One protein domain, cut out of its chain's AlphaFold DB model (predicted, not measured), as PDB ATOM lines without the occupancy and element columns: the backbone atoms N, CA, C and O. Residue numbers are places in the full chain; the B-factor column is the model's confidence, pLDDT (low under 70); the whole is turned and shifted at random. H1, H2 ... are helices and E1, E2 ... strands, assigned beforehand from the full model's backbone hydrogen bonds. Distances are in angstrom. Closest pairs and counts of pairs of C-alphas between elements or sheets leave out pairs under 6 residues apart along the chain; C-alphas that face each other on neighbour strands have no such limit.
ATOM      1  N   ILE A   7     -27.327  -0.668 -60.172       85.38
ATOM      2  CA  ILE A   7     -28.486  -1.537 -59.965       85.38
ATOM      3  C   ILE A   7     -28.027  -2.825 -59.288       85.38
ATOM      4  O   ILE A   7     -27.212  -3.565 -59.834       85.38
ATOM      5  N   ILE A   8     -28.561  -3.108 -58.100       86.88
ATOM      6  CA  ILE A   8     -28.211  -4.295 -57.315       86.88
ATOM      7  C   ILE A   8     -29.479  -5.116 -57.097       86.88
ATOM      8  O   ILE A   8     -30.369  -4.694 -56.360       86.88
ATOM      9  N   THR A   9     -29.568  -6.293 -57.716       86.75
ATOM     10  CA  THR A   9     -30.743  -7.179 -57.640       86.75
ATOM     11  C   THR A   9     -30.394  -8.558 -57.096       86.75
ATOM     12  O   THR A   9     -29.305  -9.078 -57.326       86.75
ATOM     13  N   THR A  10     -31.355  -9.174 -56.418       86.19
ATOM     14  CA  THR A  10     -31.345 -10.593 -56.039       86.19
ATOM     15  C   THR A  10     -31.730 -11.491 -57.221       86.19
ATOM     16  O   THR A  10     -32.221 -11.015 -58.247       86.19
ATOM     17  N   GLU A  11     -31.574 -12.810 -57.063       83.00
ATOM     18  CA  GLU A  11     -32.036 -13.810 -58.043       83.00
ATOM     19  C   GLU A  11     -33.555 -13.747 -58.304       83.00
ATOM     20  O   GLU A  11     -34.007 -14.004 -59.420       83.00
ATOM     21  N   TYR A  12     -34.337 -13.309 -57.311       82.56
ATOM     22  CA  TYR A  12     -35.794 -13.142 -57.399       82.56
ATOM     23  C   TYR A  12     -36.215 -11.804 -58.029       82.56
ATOM     24  O   TYR A  12     -37.406 -11.535 -58.194       82.56
ATOM     25  N   GLY A  13     -35.243 -10.960 -58.392       83.50
ATOM     26  CA  GLY A  13     -35.455  -9.665 -59.032       83.50
ATOM     27  C   GLY A  13     -35.718  -8.507 -58.070       83.50
ATOM     28  O   GLY A  13     -35.749  -7.366 -58.518       83.50
ATOM     29  N   ASP A  14     -35.877  -8.744 -56.768       88.50
ATOM     30  CA  ASP A  14     -35.959  -7.667 -55.775       88.50
ATOM     31  C   ASP A  14     -34.584  -7.024 -55.581       88.50
ATOM     32  O   ASP A  14     -33.574  -7.732 -55.523       88.50
ATOM     33  N   GLY A  15     -34.521  -5.699 -55.497       89.38
ATOM     34  CA  GLY A  15     -33.246  -4.996 -55.466       89.38
ATOM     35  C   GLY A  15     -33.322  -3.543 -55.024       89.38
ATOM     36  O   GLY A  15     -34.370  -3.028 -54.628       89.38
ATOM     37  N   VAL A  16     -32.177  -2.878 -55.120       90.06
ATOM     38  CA  VAL A  16     -32.016  -1.449 -54.864       90.06
ATOM     39  C   VAL A  16     -31.293  -0.779 -56.027       90.06
ATOM     40  O   VAL A  16     -30.356  -1.331 -56.601       90.06
ATOM     41  N   LEU A  17     -31.745   0.425 -56.355       90.31
ATOM     42  CA  LEU A  17     -31.093   1.355 -57.266       90.31
ATOM     43  C   LEU A  17     -30.368   2.410 -56.426       90.31
ATOM     44  O   LEU A  17     -30.999   3.043 -55.573       90.31
ATOM     45  N   LEU A  18     -29.066   2.581 -56.648       89.81
ATOM     46  CA  LEU A  18     -28.287   3.682 -56.088       89.81
ATOM     47  C   LEU A  18     -28.301   4.841 -57.089       89.81
ATOM     48  O   LEU A  18     -27.640   4.758 -58.117       89.81
ATOM     49  N   GLU A  19     -29.049   5.895 -56.762       89.75
ATOM     50  CA  GLU A  19     -29.176   7.112 -57.575       89.75
ATOM     51  C   GLU A  19     -28.311   8.228 -56.963       89.75
ATOM     52  O   GLU A  19     -28.316   8.427 -55.736       89.75
ATOM     53  N   GLU A  20     -27.615   8.992 -57.805       89.94
ATOM     54  CA  GLU A  20     -26.895  10.213 -57.426       89.94
ATOM     55  C   GLU A  20     -27.509  11.427 -58.127       89.94
ATOM     56  O   GLU A  20     -27.718  11.438 -59.336       89.94
ATOM     57  N   TYR A  21     -27.814  12.471 -57.358       87.62
ATOM     58  CA  TYR A  21     -28.275  13.737 -57.914       87.62
ATOM     59  C   TYR A  21     -27.676  14.923 -57.161       87.62
ATOM     60  O   TYR A  21     -27.936  15.126 -55.969       87.62
ATOM     61  N   LYS A  22     -26.918  15.764 -57.876       89.56
ATOM     62  CA  LYS A  22     -26.287  16.992 -57.348       89.56
ATOM     63  C   LYS A  22     -25.431  16.738 -56.098       89.56
ATOM     64  O   LYS A  22     -25.509  17.462 -55.101       89.56
ATOM     65  N   GLY A  23     -24.625  15.691 -56.150       87.00
ATOM     66  CA  GLY A  23     -23.770  15.192 -55.083       87.00
ATOM     67  C   GLY A  23     -24.532  14.538 -53.936       87.00
ATOM     68  O   GLY A  23     -23.947  14.380 -52.874       87.00
ATOM     69  N   THR A  24     -25.822  14.228 -54.086       88.94
ATOM     70  CA  THR A  24     -26.633  13.574 -53.048       88.94
ATOM     71  C   THR A  24     -26.998  12.171 -53.490       88.94
ATOM     72  O   THR A  24     -27.675  11.996 -54.497       88.94
ATOM     73  N   TYR A  25     -26.600  11.187 -52.692       91.19
ATOM     74  CA  TYR A  25     -26.872   9.782 -52.950       91.19
ATOM     75  C   TYR A  25     -28.168   9.330 -52.293       91.19
ATOM     76  O   TYR A  25     -28.568   9.819 -51.226       91.19
ATOM     77  N   SER A  26     -28.805   8.349 -52.916       91.00
ATOM     78  CA  SER A  26     -30.059   7.781 -52.449       91.00
ATOM     79  C   SER A  26     -30.244   6.330 -52.871       91.00
ATOM     80  O   SER A  26     -29.722   5.907 -53.896       91.00
ATOM     81  N   LEU A  27     -30.991   5.572 -52.067       91.06
ATOM     82  CA  LEU A  27     -31.385   4.200 -52.371       91.06
ATOM     83  C   LEU A  27     -32.880   4.147 -52.660       91.06
ATOM     84  O   LEU A  27     -33.693   4.543 -51.820       91.06
ATOM     85  N   THR A  28     -33.233   3.600 -53.815       90.56
ATOM     86  CA  THR A  28     -34.616   3.371 -54.227       90.56
ATOM     87  C   THR A  28     -34.878   1.875 -54.319       90.56
ATOM     88  O   THR A  28     -34.127   1.150 -54.967       90.56
ATOM     89  N   ALA A  29     -35.953   1.400 -53.689       90.00
ATOM     90  CA  ALA A  29     -36.367   0.005 -53.820       90.00
ATOM     91  C   ALA A  29     -36.885  -0.267 -55.240       90.00
ATOM     92  O   ALA A  29     -37.686   0.510 -55.770       90.00
ATOM     93  N   ILE A  30     -36.453  -1.373 -55.848       91.06
ATOM     94  CA  ILE A  30     -36.833  -1.757 -57.209       91.06
ATOM     95  C   ILE A  30     -37.189  -3.243 -57.310       91.06
ATOM     96  O   ILE A  30     -36.772  -4.064 -56.495       91.06
ATOM     97  N   ARG A  31     -37.937  -3.587 -58.359       89.69
ATOM     98  CA  ARG A  31     -38.139  -4.958 -58.825       89.69
ATOM     99  C   ARG A  31     -37.770  -5.051 -60.296       89.69
ATOM    100  O   ARG A  31     -38.302  -4.290 -61.108       89.69
ATOM    101  N   ARG A  32     -36.905  -6.000 -60.640       87.06
ATOM    102  CA  ARG A  32     -36.613  -6.363 -62.024       87.06
ATOM    103  C   ARG A  32     -37.864  -6.986 -62.635       87.06
ATOM    104  O   ARG A  32     -38.345  -8.018 -62.166       87.06
ATOM    105  N   GLY A  33     -38.420  -6.324 -63.640       79.38
ATOM    106  CA  GLY A  33     -39.512  -6.844 -64.447       79.38
ATOM    107  C   GLY A  33     -39.011  -7.606 -65.672       79.38
ATOM    108  O   GLY A  33     -37.851  -8.005 -65.755       79.38
ATOM    109  N   GLN A  34     -39.912  -7.831 -66.626       76.69
ATOM    110  CA  GLN A  34     -39.567  -8.471 -67.896       76.69
ATOM    111  C   GLN A  34     -38.729  -7.521 -68.770       76.69
ATOM    112  O   GLN A  34     -38.875  -6.302 -68.675       76.69
ATOM    113  N   ASN A  35     -37.879  -8.083 -69.637       77.62
ATOM    114  CA  ASN A  35     -37.024  -7.345 -70.581       77.62
ATOM    115  C   ASN A  35     -36.018  -6.380 -69.920       77.62
ATOM    116  O   ASN A  35     -35.785  -5.292 -70.436       77.62
ATOM    117  N   ASP A  36     -35.464  -6.756 -68.763       73.81
ATOM    118  CA  ASP A  36     -34.460  -5.978 -68.014       73.81
ATOM    119  C   ASP A  36     -34.899  -4.558 -67.601       73.81
ATOM    120  O   ASP A  36     -34.080  -3.705 -67.254       73.81
ATOM    121  N   VAL A  37     -36.212  -4.306 -67.553       82.75
ATOM    122  CA  VAL A  37     -36.769  -3.048 -67.041       82.75
ATOM    123  C   VAL A  37     -36.919  -3.124 -65.520       82.75
ATOM    124  O   VAL A  37     -37.569  -4.029 -64.994       82.75
ATOM    125  N   ASN A  38     -36.364  -2.149 -64.800       83.94
ATOM    126  CA  ASN A  38     -36.488  -2.044 -63.344       83.94
ATOM    127  C   ASN A  38     -37.629  -1.099 -62.947       83.94
ATOM    128  O   ASN A  38     -37.661   0.061 -63.354       83.94
ATOM    129  N   TYR A  39     -38.550  -1.581 -62.113       85.44
ATOM    130  CA  TYR A  39     -39.700  -0.815 -61.626       85.44
ATOM    131  C   TYR A  39     -39.498  -0.407 -60.170       85.44
ATOM    132  O   TYR A  39     -39.159  -1.249 -59.340       85.44
ATOM    133  N   LYS A  40     -39.753   0.864 -59.828       88.12
ATOM    134  CA  LYS A  40     -39.722   1.330 -58.431       88.12
ATOM    135  C   LYS A  40     -40.792   0.598 -57.619       88.12
ATOM    136  O   LYS A  40     -41.959   0.564 -58.013       88.12
ATOM    137  N   GLN A  41     -40.405   0.033 -56.480       86.38
ATOM    138  CA  GLN A  41     -41.334  -0.635 -55.576       86.38
ATOM    139  C   GLN A  41     -42.037   0.366 -54.665       86.38
ATOM    140  O   GLN A  41     -41.441   1.306 -54.131       86.38
ATOM    141  N   TRP A  42     -43.330   0.129 -54.479       86.06
ATOM    142  CA  TRP A  42     -44.166   0.874 -53.555       86.06
ATOM    143  C   TRP A  42     -44.311   0.051 -52.280       86.06
ATOM    144  O   TRP A  42     -44.643  -1.130 -52.346       86.06
ATOM    145  N   ALA A  43     -44.083   0.668 -51.123       80.75
ATOM    146  CA  ALA A  43     -44.293   0.031 -49.831       80.75
ATOM    147  C   ALA A  43     -45.313   0.813 -49.006       80.75
ATOM    148  O   ALA A  43     -45.456   2.032 -49.138       80.75
ATOM    149  N   PHE A  44     -46.020   0.103 -48.134       83.25
ATOM    150  CA  PHE A  44     -46.903   0.714 -47.150       83.25
ATOM    151  C   PHE A  44     -46.060   1.194 -45.974       83.25
ATOM    152  O   PHE A  44     -45.442   0.390 -45.274       83.25
ATOM    153  N   SER A  45     -46.013   2.506 -45.751       81.81
ATOM    154  CA  SER A  45     -45.405   3.045 -44.537       81.81
ATOM    155  C   SER A  45     -46.157   2.528 -43.316       81.81
ATOM    156  O   SER A  45     -47.382   2.453 -43.330       81.81
ATOM    157  N   GLN A  46     -45.443   2.192 -42.247       86.31
ATOM    158  CA  GLN A  46     -46.092   1.887 -40.979       86.31
ATOM    159  C   GLN A  46     -46.416   3.187 -40.242       86.31
ATOM    160  O   GLN A  46     -45.545   4.036 -40.054       86.31
ATOM    161  N   VAL A  47     -47.663   3.329 -39.807       86.19
ATOM    162  CA  VAL A  47     -48.128   4.440 -38.976       86.19
ATOM    163  C   VAL A  47     -48.406   3.941 -37.563       86.19
ATOM    164  O   VAL A  47     -48.934   2.847 -37.356       86.19
ATOM    165  N   TRP A  48     -48.032   4.739 -36.564       88.62
ATOM    166  CA  TRP A  48     -48.325   4.427 -35.169       88.62
ATOM    167  C   TRP A  48     -49.775   4.799 -34.851       88.62
ATOM    168  O   TRP A  48     -50.120   5.978 -34.776       88.62
ATOM    169  N   LYS A  49     -50.641   3.799 -34.661       90.06
ATOM    170  CA  LYS A  49     -52.061   3.983 -34.324       90.06
ATOM    171  C   LYS A  49     -52.493   2.908 -33.336       90.06
ATOM    172  O   LYS A  49     -52.055   1.767 -33.417       90.06
ATOM    173  N   ASN A  50     -53.356   3.250 -32.379       88.25
ATOM    174  CA  ASN A  50     -53.870   2.296 -31.384       88.25
ATOM    175  C   ASN A  50     -52.762   1.499 -30.659       88.25
ATOM    176  O   ASN A  50     -52.912   0.304 -30.408       88.25
ATOM    177  N   LYS A  51     -51.640   2.161 -30.329       91.31
ATOM    178  CA  LYS A  51     -50.457   1.563 -29.671       91.31
ATOM    179  C   LYS A  51     -49.782   0.430 -30.465       91.31
ATOM    180  O   LYS A  51     -49.112  -0.413 -29.872       91.31
ATOM    181  N   LYS A  52     -49.974   0.380 -31.785       89.75
ATOM    182  CA  LYS A  52     -49.341  -0.589 -32.685       89.75
ATOM    183  C   LYS A  52     -48.876   0.112 -33.963       89.75
ATOM    184  O   LYS A  52     -49.453   1.118 -34.375       89.75
ATOM    185  N   PHE A  53     -47.847  -0.433 -34.604       85.81
ATOM    186  CA  PHE A  53     -47.518  -0.077 -35.981       85.81
ATOM    187  C   PHE A  53     -48.487  -0.808 -36.909       85.81
ATOM    188  O   PHE A  53     -48.535  -2.037 -36.905       85.81
ATOM    189  N   ILE A  54     -49.279  -0.056 -37.669       88.19
ATOM    190  CA  ILE A  54     -50.178  -0.601 -38.688       88.19
ATOM    191  C   ILE A  54     -49.757  -0.078 -40.066       88.19
ATOM    192  O   ILE A  54     -49.287   1.057 -40.150       88.19
ATOM    193  N   PRO A  55     -49.886  -0.868 -41.144       85.44
ATOM    194  CA  PRO A  55     -49.676  -0.360 -42.496       85.44
ATOM    195  C   PRO A  55     -50.622   0.813 -42.798       85.44
ATOM    196  O   PRO A  55     -51.790   0.781 -42.413       85.44
ATOM    197  N   ASP A  56     -50.108   1.842 -43.467       87.00
ATOM    198  CA  ASP A  56     -50.907   2.930 -44.035       87.00
ATOM    199  C   ASP A  56     -51.835   2.391 -45.141       87.00
ATOM    200  O   ASP A  56     -51.602   1.324 -45.708       87.00
ATOM    201  N   GLU A  57     -52.885   3.136 -45.478       85.50
ATOM    202  CA  GLU A  57     -53.868   2.745 -46.498       85.50
ATOM    203  C   GLU A  57     -53.308   2.855 -47.923       85.50
ATOM    204  O   GLU A  57     -53.811   2.225 -48.854       85.50
ATOM    205  N   LYS A  58     -52.260   3.666 -48.112       85.75
ATOM    206  CA  LYS A  58     -51.649   3.924 -49.417       85.75
ATOM    207  C   LYS A  58     -50.192   3.495 -49.424       85.75
ATOM    208  O   LYS A  58     -49.392   3.955 -48.611       85.75
ATOM    209  N   ALA A  59     -49.835   2.675 -50.406       84.56
ATOM    210  CA  ALA A  59     -48.438   2.421 -50.711       84.56
ATOM    211  C   ALA A  59     -47.805   3.681 -51.322       84.56
ATOM    212  O   ALA A  59     -48.476   4.475 -51.987       84.56
ATOM    213  N   ARG A  60     -46.507   3.871 -51.095       82.81
ATOM    214  CA  ARG A  60     -45.719   4.974 -51.655       82.81
ATOM    215  C   ARG A  60     -44.367   4.442 -52.122       82.81
ATOM    216  O   ARG A  60     -43.862   3.495 -51.514       82.81
ATOM    217  N   PRO A  61     -43.754   5.027 -53.161       79.38
ATOM    218  CA  PRO A  61     -42.385   4.680 -53.516       79.38
ATOM    219  C   PRO A  61     -41.449   5.001 -52.344       79.38
ATOM    220  O   PRO A  61     -41.511   6.095 -51.777       79.38
ATOM    221  N   ILE A  62     -40.597   4.044 -51.973       82.00
ATOM    222  CA  ILE A  62     -39.623   4.230 -50.893       82.00
ATOM    223  C   ILE A  62     -38.292   4.684 -51.472       82.00
ATOM    224  O   ILE A  62     -37.719   4.037 -52.348       82.00
ATOM    225  N   HIS A  63     -37.806   5.797 -50.934       85.25
ATOM    226  CA  HIS A  63     -36.558   6.425 -51.327       85.25
ATOM    227  C   HIS A  63     -35.821   6.911 -50.076       85.25
ATOM    228  O   HIS A  63     -36.345   7.726 -49.311       85.25
ATOM    229  N   ILE A  64     -34.615   6.394 -49.853       88.25
ATOM    230  CA  ILE A  64     -33.796   6.690 -48.675       88.25
ATOM    231  C   ILE A  64     -32.669   7.625 -49.096       88.25
ATOM    232  O   ILE A  64     -31.773   7.227 -49.836       88.25
ATOM    233  N   LYS A  65     -32.689   8.865 -48.602       90.69
ATOM    234  CA  LYS A  65     -31.602   9.825 -48.829       90.69
ATOM    235  C   LYS A  65     -30.416   9.496 -47.926       90.69
ATOM    236  O   LYS A  65     -30.568   9.464 -46.708       90.69
ATOM    237  N   LEU A  66     -29.246   9.306 -48.524       90.25
ATOM    238  CA  LEU A  66     -27.989   9.052 -47.816       90.25
ATOM    239  C   LEU A  66     -27.146  10.324 -47.633       90.25
ATOM    240  O   LEU A  66     -26.262  10.357 -46.783       90.25
ATOM    241  N   GLY A  67     -27.437  11.386 -48.390       87.88
ATOM    242  CA  GLY A  67     -26.683  12.639 -48.324       87.88
ATOM    243  C   GLY A  67     -25.442  12.623 -49.219       87.88
ATOM    244  O   GLY A  67     -25.373  11.852 -50.174       87.88
ATOM    245  N   LYS A  68     -24.479  13.512 -48.936       87.56
ATOM    246  CA  LYS A  68     -23.286  13.705 -49.782       87.56
ATOM    247  C   LYS A  68     -22.186  12.665 -49.577       87.56
ATOM    248  O   LYS A  68     -21.478  12.343 -50.522       87.56
ATOM    249  N   ASP A  69     -22.058  12.152 -48.358       89.12
ATOM    250  CA  ASP A  69     -21.116  11.087 -48.012       89.12
ATOM    251  C   ASP A  69     -21.896   9.861 -47.508       89.12
ATOM    252  O   ASP A  69     -22.153   9.725 -46.307       89.12
ATOM    253  N   PRO A  70     -22.335   8.974 -48.420       89.62
ATOM    254  CA  PRO A  70     -23.134   7.809 -48.059       89.62
ATOM    255  C   PRO A  70     -22.308   6.705 -47.386       89.62
ATOM    256  O   PRO A  70     -22.882   5.776 -46.811       89.62
ATOM    257  N   MET A  71     -20.971   6.757 -47.449       90.62
ATOM    258  CA  MET A  71     -20.145   5.586 -47.154       90.62
ATOM    259  C   MET A  71     -20.200   5.153 -45.695       90.62
ATOM    260  O   MET A  71     -20.186   3.953 -45.418       90.62
ATOM    261  N   ALA A  72     -20.292   6.096 -44.758       88.56
ATOM    262  CA  ALA A  72     -20.436   5.764 -43.343       88.56
ATOM    263  C   ALA A  72     -21.731   4.971 -43.077       88.56
ATOM    264  O   ALA A  72     -21.713   3.966 -42.361       88.56
ATOM    265  N   VAL A  73     -22.840   5.385 -43.701       87.94
ATOM    266  CA  VAL A  73     -24.147   4.725 -43.571       87.94
ATOM    267  C   VAL A  73     -24.119   3.346 -44.225       87.94
ATOM    268  O   VAL A  73     -24.514   2.366 -43.597       87.94
ATOM    269  N   LEU A  74     -23.593   3.250 -45.448       89.06
ATOM    270  CA  LEU A  74     -23.522   1.995 -46.201       89.06
ATOM    271  C   LEU A  74     -22.644   0.946 -45.505       89.06
ATOM    272  O   LEU A  74     -23.049  -0.210 -45.391       89.06
ATOM    273  N   LYS A  75     -21.479   1.341 -44.970       91.44
ATOM    274  CA  LYS A  75     -20.603   0.437 -44.202       91.44
ATOM    275  C   LYS A  75     -21.302  -0.106 -42.960       91.44
ATOM    276  O   LYS A  75     -21.228  -1.302 -42.689       91.44
ATOM    277  N   LYS A  76     -21.993   0.763 -42.216       90.44
ATOM    278  CA  LYS A  76     -22.735   0.351 -41.021       90.44
ATOM    279  C   LYS A  76     -23.880  -0.597 -41.376       90.44
ATOM    280  O   LYS A  76     -24.040  -1.613 -40.711       90.44
ATOM    281  N   LEU A  77     -24.628  -0.303 -42.439       87.56
ATOM    282  CA  LEU A  77     -25.703  -1.167 -42.923       87.56
ATOM    283  C   LEU A  77     -25.181  -2.559 -43.307       87.56
ATOM    284  O   LEU A  77     -25.727  -3.559 -42.854       87.56
ATOM    285  N   ALA A  78     -24.097  -2.629 -44.085       89.12
ATOM    286  CA  ALA A  78     -23.477  -3.897 -44.468       89.12
ATOM    287  C   ALA A  78     -23.017  -4.712 -43.246       89.12
ATOM    288  O   ALA A  78     -23.234  -5.921 -43.190       89.12
ATOM    289  N   ALA A  79     -22.430  -4.049 -42.243       91.94
ATOM    290  CA  ALA A  79     -22.022  -4.702 -41.003       91.94
ATOM    291  C   ALA A  79     -23.215  -5.296 -40.232       91.94
ATOM    292  O   ALA A  79     -23.128  -6.429 -39.765       91.94
ATOM    293  N   GLU A  80     -24.333  -4.572 -40.121       92.06
ATOM    294  CA  GLU A  80     -25.542  -5.085 -39.457       92.06
ATOM    295  C   GLU A  80     -26.172  -6.261 -40.214       92.06
ATOM    296  O   GLU A  80     -26.557  -7.252 -39.596       92.06
ATOM    297  N   LEU A  81     -26.219  -6.200 -41.547       87.06
ATOM    298  CA  LEU A  81     -26.733  -7.301 -42.369       87.06
ATOM    299  C   LEU A  81     -25.878  -8.569 -42.248       87.06
ATOM    300  O   LEU A  81     -26.420  -9.671 -42.211       87.06
ATOM    301  N   ASN A  82     -24.553  -8.435 -42.142       91.06
ATOM    302  CA  ASN A  82     -23.670  -9.585 -41.943       91.06
ATOM    303  C   ASN A  82     -23.901 -10.264 -40.586       91.06
ATOM    304  O   ASN A  82     -23.970 -11.488 -40.540       91.06
ATOM    305  N   LYS A  83     -24.133  -9.500 -39.509       91.62
ATOM    306  CA  LYS A  83     -24.478 -10.068 -38.190       91.62
ATOM    307  C   LYS A  83     -25.773 -10.883 -38.212       91.62
ATOM    308  O   LYS A  83     -25.921 -11.813 -37.429       91.62
ATOM    309  N   MET A  84     -26.728 -10.525 -39.073       85.81
ATOM    310  CA  MET A  84     -27.985 -11.269 -39.204       85.81
ATOM    311  C   MET A  84     -27.809 -12.626 -39.891       85.81
ATOM    312  O   MET A  84     -28.633 -13.499 -39.665       85.81
ATOM    313  N   LYS A  85     -26.760 -12.819 -40.703       75.94
ATOM    314  CA  LYS A  85     -26.464 -14.118 -41.337       75.94
ATOM    315  C   LYS A  85     -25.876 -15.146 -40.369       75.94
ATOM    316  O   LYS A  85     -25.904 -16.332 -40.665       75.94
ATOM    317  N   GLU A  86     -25.301 -14.685 -39.261       63.34
ATOM    318  CA  GLU A  86     -24.641 -15.524 -38.252       63.34
ATOM    319  C   GLU A  86     -25.591 -15.971 -37.124       63.34
ATOM    320  O   GLU A  86     -25.169 -16.690 -36.219       63.34
ATOM    321  N   LYS A  87     -26.857 -15.536 -37.159       51.53
ATOM    322  CA  LYS A  87     -27.926 -15.952 -36.242       51.53
ATOM    323  C   LYS A  87     -28.854 -16.957 -36.903       51.53
ATOM    324  O   LYS A  87     -29.323 -17.847 -36.162       51.53
TER     325      LYS A  87
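AT A GLANCE: This is residues 7 to 87 of the 87 residues of an uncharacterized protein of viral metagenome (UniProt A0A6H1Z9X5). A strongly twisted, branched sheet of five strands, E1, E2, E3, E4 and E7, makes the body, and a two-stranded hairpin, E5 and E6, reaches away from it as a long arm. The single helix H1 follows E7 at the sheet's side and only grazes the sheet, and residues 75 to 87 stick out free. The printed part has 81 residues with seven named strands and then one named helix, in the order E1 E2 E3 E4 E5 E6 E7 H1; the neighbour strands are antiparallel, and the class is mixed, helices and strands. The whole is loose, with a radius of gyration of the C-alphas of 15.2 A and spans of 38 by 34 by 33 A.

IN THESE COORDINATES: In the large sheet, E3 is residues 24 to 32, 24.0 A long, and bends by 54 degrees at residue 29. E2 is residues 14 to 21, 22.8 A long, and E1 is residues 7 to 9, beginning at C-alpha 7 at (-28.486, -1.537, -59.965). E4 is residues 38 to 40, and E7 is residues 63 to 67, 12.0 A long. In the arm, E5 is residues 42 to 49, 21.0 A long, and E6 is residues 52 to 61, 22.6 A long, with a bend of 80 degrees at residue 58; C-alpha 52 is at (-49.341, -0.589, -32.685). H1 is residues 71 to 85, 21.5 A long, ending at C-alpha 85 at (-26.464, -14.118, -41.337).

HOW THE PARTS SIT: E1, E2, E3 and E4 form a meander, each strand the antiparallel neighbour of the one before. E2 lies on one side of E3, with N 17 and O 28 2.9 A apart, within hydrogen-bond range. E4 and E7 lie on the other side of E3, beside residues 29 to 32 and 24 to 28; N 31 and O 39 are 2.8 A apart, and N 27 and O 64 are 2.9 A apart. E1 is an edge strand beside E2, with N 8 and O 16 2.9 A apart. E4 runs on into E5 at 22 degrees. E5 and E6 are a hairpin, antiparallel at 151 degrees, with N 47 and O 54 2.8 A apart. E6 runs on into E7 at 87 degrees. H1 is only just on the large sheet, with 5 pairs of C-alphas within 10 A, and grazes it with residues 71 to 74; the closest C-alphas of E7 and H1 are those of Leu 66 and Val 73, 7.2 A apart. In H1, 10 of 11 O i to N i+4 pairs are within hydrogen-bond range. H1 is apart from E5 and E6.

THE WHOLE: The two C-alphas farthest apart, those of Asn 35 and Lys 51, are 44.0 A from each other. The printed part has no cut, and each link between named elements is tight. The mean pLDDT of the printed part is 86.2; residues 86 to 87 are under 70.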